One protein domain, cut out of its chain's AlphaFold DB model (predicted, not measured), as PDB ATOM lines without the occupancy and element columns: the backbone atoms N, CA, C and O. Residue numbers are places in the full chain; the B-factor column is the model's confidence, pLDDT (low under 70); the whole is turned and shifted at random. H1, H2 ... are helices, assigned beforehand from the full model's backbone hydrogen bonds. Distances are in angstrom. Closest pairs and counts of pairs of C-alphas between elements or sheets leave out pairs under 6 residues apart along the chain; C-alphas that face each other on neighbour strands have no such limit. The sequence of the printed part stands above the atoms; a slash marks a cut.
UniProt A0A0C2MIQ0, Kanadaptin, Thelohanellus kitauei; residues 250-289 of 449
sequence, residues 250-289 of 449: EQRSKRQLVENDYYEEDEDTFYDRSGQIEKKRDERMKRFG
ATOM      1  N   GLU A 250      27.581   8.737 -18.676       62.28
ATOM      2  CA  GLU A 250      26.894   8.984 -19.947       62.28
ATOM      3  C   GLU A 250      25.366   9.028 -19.796       62.28
ATOM      4  O   GLU A 250      24.719   9.900 -20.371       62.28
ATOM      5  N   GLN A 251      24.779   8.112 -19.016       70.31
ATOM      6  CA  GLN A 251      23.337   8.083 -18.750       70.31
ATOM      7  C   GLN A 251      22.901   9.305 -17.938       70.31
ATOM      8  O   GLN A 251      21.943   9.972 -18.325       70.31
ATOM      9  N   ARG A 252      23.653   9.662 -16.888       76.62
ATOM     10  CA  ARG A 252      23.418  10.870 -16.088       76.62
ATOM     11  C   ARG A 252      23.583  12.147 -16.918       76.62
ATOM     12  O   ARG A 252      22.729  13.022 -16.851       76.62
ATOM     13  N   SER A 253      24.634  12.250 -17.734       75.44
ATOM     14  CA  SER A 253      24.859  13.402 -18.623       75.44
ATOM     15  C   SER A 253      23.751  13.527 -19.674       75.44
ATOM     16  O   SER A 253      23.164  14.598 -19.826       75.44
ATOM     17  N   LYS A 254      23.372  12.419 -20.329       81.56
ATOM     18  CA  LYS A 254      22.216  12.368 -21.235       81.56
ATOM     19  C   LYS A 254      20.938  12.811 -20.527       81.56
ATOM     20  O   LYS A 254      20.148  13.541 -21.114       81.56
ATOM     21  N   ARG A 255      20.727  12.376 -19.285       82.31
ATOM     22  CA  ARG A 255      19.562  12.741 -18.482       82.31
ATOM     23  C   ARG A 255      19.543  14.231 -18.139       82.31
ATOM     24  O   ARG A 255      18.519  14.856 -18.368       82.31
ATOM     25  N   GLN A 256      20.659  14.807 -17.688       83.38
ATOM     26  CA  GLN A 256      20.777  16.250 -17.434       83.38
ATOM     27  C   GLN A 256      20.508  17.069 -18.704       83.38
ATOM     28  O   GLN A 256      19.770  18.047 -18.653       83.38
ATOM     29  N   LEU A 257      21.021  16.631 -19.863       85.94
ATOM     30  CA  LEU A 257      20.691  17.250 -21.149       85.94
ATOM     31  C   LEU A 257      19.191  17.135 -21.467       85.94
ATOM     32  O   LEU A 257      18.585  18.130 -21.832       85.94
ATOM     33  N   VAL A 258      18.564  15.967 -21.297       84.06
ATOM     34  CA  VAL A 258      17.112  15.791 -21.519       84.06
ATOM     35  C   VAL A 258      16.271  16.656 -20.568       84.06
ATOM     36  O   VAL A 258      15.262  17.216 -20.993       84.06
ATOM     37  N   GLU A 259      16.674  16.782 -19.302       83.50
ATOM     38  CA  GLU A 259      16.004  17.616 -18.293       83.50
ATOM     39  C   GLU A 259      16.159  19.125 -18.600       83.50
ATOM     40  O   GLU A 259      15.219  19.886 -18.369       83.50
ATOM     41  N   ASN A 260      17.271  19.542 -19.220       85.81
ATOM     42  CA  ASN A 260      17.568  20.925 -19.629       85.81
ATOM     43  C   ASN A 260      17.229  21.240 -21.112       85.81
ATOM     44  O   ASN A 260      17.877  22.092 -21.715       85.81
ATOM     45  N   ASP A 261      16.268  20.544 -21.739       88.25
ATOM     46  CA  ASP A 261      15.893  20.702 -23.170       88.25
ATOM     47  C   ASP A 261      17.098  20.715 -24.144       88.25
ATOM     48  O   ASP A 261      17.142  21.427 -25.145       88.25
ATOM     49  N   TYR A 262      18.101  19.897 -23.838       89.25
ATOM     50  CA  TYR A 262      19.365  19.735 -24.550       89.25
ATOM     51  C   TYR A 262      20.191  21.027 -24.706       89.25
ATOM     52  O   TYR A 262      20.895  21.168 -25.711       89.25
ATOM     53  N   TYR A 263      20.161  21.923 -23.715       89.50
ATOM     54  CA  TYR A 263      21.165  22.979 -23.490       89.50
ATOM     55  C   TYR A 263      22.202  22.549 -22.432       89.50
ATOM     56  O   TYR A 263      21.898  21.744 -21.546       89.50
ATOM     57  N   GLU A 264      23.428  23.073 -22.519       87.19
ATOM     58  CA  GLU A 264      24.465  22.927 -21.480       87.19
ATOM     59  C   GLU A 264      24.395  24.082 -20.451       87.19
ATOM     60  O   GLU A 264      23.795  25.121 -20.716       87.19
ATOM     61  N   GLU A 265      24.947  23.895 -19.240       84.88
ATOM     62  CA  GLU A 265      24.743  24.816 -18.094       84.88
ATOM     63  C   GLU A 265      25.332  26.234 -18.290       84.88
ATOM     64  O   GLU A 265      25.016  27.139 -17.516       84.88
ATOM     65  N   ASP A 266      26.181  26.437 -19.301       85.69
ATOM     66  CA  ASP A 266      26.845  27.698 -19.646       85.69
ATOM     67  C   ASP A 266      26.399  28.305 -20.997       85.69
ATOM     68  O   ASP A 266      26.934  29.336 -21.415       85.69
ATOM     69  N   GLU A 267      25.399  27.723 -21.668       85.69
ATOM     70  CA  GLU A 267      24.893  28.202 -22.962       85.69
ATOM     71  C   GLU A 267      23.745  29.223 -22.811       85.69
ATOM     72  O   GLU A 267      22.575  28.862 -22.693       85.69
ATOM     73  N   ASP A 268      24.076  30.521 -22.856       83.38
ATOM     74  CA  ASP A 268      23.103  31.627 -22.830       83.38
ATOM     75  C   ASP A 268      22.657  32.049 -24.245       83.38
ATOM     76  O   ASP A 268      23.400  32.691 -24.995       83.38
ATOM     77  N   THR A 269      21.409  31.733 -24.594       83.38
ATOM     78  CA  THR A 269      20.795  32.063 -25.891       83.38
ATOM     79  C   THR A 269      20.549  33.561 -26.095       83.38
ATOM     80  O   THR A 269      20.437  34.008 -27.235       83.38
ATOM     81  N   PHE A 270      20.519  34.380 -25.034       81.12
ATOM     82  CA  PHE A 270      20.198  35.812 -25.132       81.12
ATOM     83  C   PHE A 270      21.221  36.616 -25.953       81.12
ATOM     84  O   PHE A 270      20.878  37.646 -26.544       81.12
ATOM     85  N   TYR A 271      22.475  36.157 -26.014       78.88
ATOM     86  CA  TYR A 271      23.539  36.809 -26.783       78.88
ATOM     87  C   TYR A 271      23.829  36.152 -28.143       78.88
ATOM     88  O   TYR A 271      24.515  36.771 -28.963       78.88
ATOM     89  N   ASP A 272      23.301  34.956 -28.434       83.06
ATOM     90  CA  ASP A 272      23.598  34.254 -29.688       83.06
ATOM     91  C   ASP A 272      22.751  34.754 -30.869       83.06
ATOM     92  O   ASP A 272      21.708  34.214 -31.237       83.06
ATOM     93  N   ARG A 273      23.272  35.780 -31.546       76.56
ATOM     94  CA  ARG A 273      22.727  36.294 -32.814       76.56
ATOM     95  C   ARG A 273      23.051  35.424 -34.036       76.56
ATOM     96  O   ARG A 273      22.713  35.815 -35.150       76.56
ATOM     97  N   SER A 274      23.741  34.299 -33.856       82.12
ATOM     98  CA  SER A 274      24.213  33.414 -34.927       82.12
ATOM     99  C   SER A 274      23.541  32.034 -34.954       82.12
ATOM    100  O   SER A 274      23.717  31.310 -35.934       82.12
ATOM    101  N   GLY A 275      22.766  31.674 -33.922       84.75
ATOM    102  CA  GLY A 275      22.049  30.395 -33.829       84.75
ATOM    103  C   GLY A 275      22.968  29.174 -33.717       84.75
ATOM    104  O   GLY A 275      22.603  28.067 -34.123       84.75
ATOM    105  N   GLN A 276      24.188  29.359 -33.208       83.25
ATOM    106  CA  GLN A 276      25.144  28.281 -32.975       83.25
ATOM    107  C   GLN A 276      24.729  27.406 -31.786       83.25
ATOM    108  O   GLN A 276      24.896  26.188 -31.859       83.25
ATOM    109  N   ILE A 277      24.160  27.991 -30.729       87.00
ATOM    110  CA  ILE A 277      23.634  27.265 -29.565       87.00
ATOM    111  C   ILE A 277      22.443  26.395 -29.988       87.00
ATOM    112  O   ILE A 277      22.465  25.180 -29.783       87.00
ATOM    113  N   GLU A 278      21.463  26.970 -30.686       87.94
ATOM    114  CA  GLU A 278      20.302  26.254 -31.233       87.94
ATOM    115  C   GLU A 278      20.743  25.105 -32.143       87.94
ATOM    116  O   GLU A 278      20.241  23.986 -32.023       87.94
ATOM    117  N   LYS A 279      21.746  25.334 -33.001       88.31
ATOM    118  CA  LYS A 279      22.312  24.293 -33.865       88.31
ATOM    119  C   LYS A 279      22.984  23.164 -33.069       88.31
ATOM    120  O   LYS A 279      22.740  21.995 -33.375       88.31
ATOM    121  N   LYS A 280      23.785  23.470 -32.038       89.50
ATOM    122  CA  LYS A 280      24.368  22.448 -31.144       89.50
ATOM    123  C   LYS A 280      23.279  21.640 -30.438       89.50
ATOM    124  O   LYS A 280      23.378  20.413 -30.385       89.50
ATOM    125  N   ARG A 281      22.242  22.308 -29.921       89.19
ATOM    126  CA  ARG A 281      21.067  21.685 -29.296       89.19
ATOM    127  C   ARG A 281      20.382  20.720 -30.257       89.19
ATOM    128  O   ARG A 281      20.155  19.566 -29.904       89.19
ATOM    129  N   ASP A 282      20.145  21.145 -31.492       85.56
ATOM    130  CA  ASP A 282      19.583  20.311 -32.553       85.56
ATOM    131  C   ASP A 282      20.467  19.091 -32.870       85.56
ATOM    132  O   ASP A 282      19.972  17.980 -33.063       85.56
ATOM    133  N   GLU A 283      21.790  19.265 -32.892       86.56
ATOM    134  CA  GLU A 283      22.752  18.171 -33.060       86.56
ATOM    135  C   GLU A 283      22.798  17.236 -31.836       86.56
ATOM    136  O   GLU A 283      23.021  16.033 -31.997       86.56
ATOM    137  N   ARG A 284      22.570  17.732 -30.611       88.69
ATOM    138  CA  ARG A 284      22.381  16.904 -29.402       88.69
ATOM    139  C   ARG A 284      21.065  16.113 -29.493       88.69
ATOM    140  O   ARG A 284      21.095  14.891 -29.354       88.69
ATOM    141  N   MET A 285      19.946  16.744 -29.853       83.75
ATOM    142  CA  MET A 285      18.650  16.068 -30.043       83.75
ATOM    143  C   MET A 285      18.693  14.979 -31.122       83.75
ATOM    144  O   MET A 285      18.227  13.860 -30.885       83.75
ATOM    145  N   LYS A 286      19.326  15.251 -32.273       84.06
ATOM    146  CA  LYS A 286      19.525  14.270 -33.356       84.06
ATOM    147  C   LYS A 286      20.370  13.077 -32.898       84.06
ATOM    148  O   LYS A 286      20.008  11.940 -33.189       84.06
ATOM    149  N   ARG A 287      21.436  13.303 -32.113       81.06
ATOM    150  CA  ARG A 287      22.249  12.228 -31.501       81.06
ATOM    151  C   ARG A 287      21.462  11.358 -30.513       81.06
ATOM    152  O   ARG A 287      21.744  10.168 -30.409       81.06
ATOM    153  N   PHE A 288      20.465  11.916 -29.824       77.31
ATOM    154  CA  PHE A 288      19.621  11.178 -28.877       77.31
ATOM    155  C   PHE A 288      18.285  10.674 -29.455       77.31
ATOM    156  O   PHE A 288      17.527  10.028 -28.731       77.31
ATOM    157  N   GLY A 289      18.024  10.890 -30.750       70.12
ATOM    158  CA  GLY A 289      16.860  10.354 -31.466       70.12
ATOM    159  C   GLY A 289      15.550  11.124 -31.260       70.12
ATOM    160  O   GLY A 289      14.480  10.572 -31.512       70.12
TER     161      GLY A 289
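What this domain is: This is residues 250 to 289 of the 449 residues of the protein "Kanadaptin" of Thelohanellus kitauei (UniProt A0A0C2MIQ0). Two helices, H1 and H2, lie near each other without touching, joined by a long loop that runs out and folds back, a narrow U whose closed end, residues 270 to 276, sticks out. The printed part has 40 residues, 23 of them in the named helices, H1 then H2, with no named strand; the class is all helix. It is only just compact, close to loose, with a radius of gyration of the C-alphas of 10.4 A, and elongated, spanning 31 by 18 by 12 A.

How they stand to each other: H1, residues 250 to 259, and H2, residues 276 to 288, are near each other: their closest C-alphas are 8.2 A apart, and 9 pairs lie within 10 A. In both helices every O i to N i+4 pair is within hydrogen-bond range.

Where its parts are: H1 begins at C-alpha 250 (26.894, 8.984, -19.947) and is 14.0 A long from first to last C-alpha. H2, 18.4 A long, ends at C-alpha 288 (19.621, 11.178, -28.877).

The domain as a whole: The C-alphas farthest apart, of Gln 251 and Arg 273, are 31.5 A apart. The printed part has no cut. The link from H1 to H2, residues 260 to 275, is long. Residue 250 has pLDDT under 70; the mean of the printed part is 82.9.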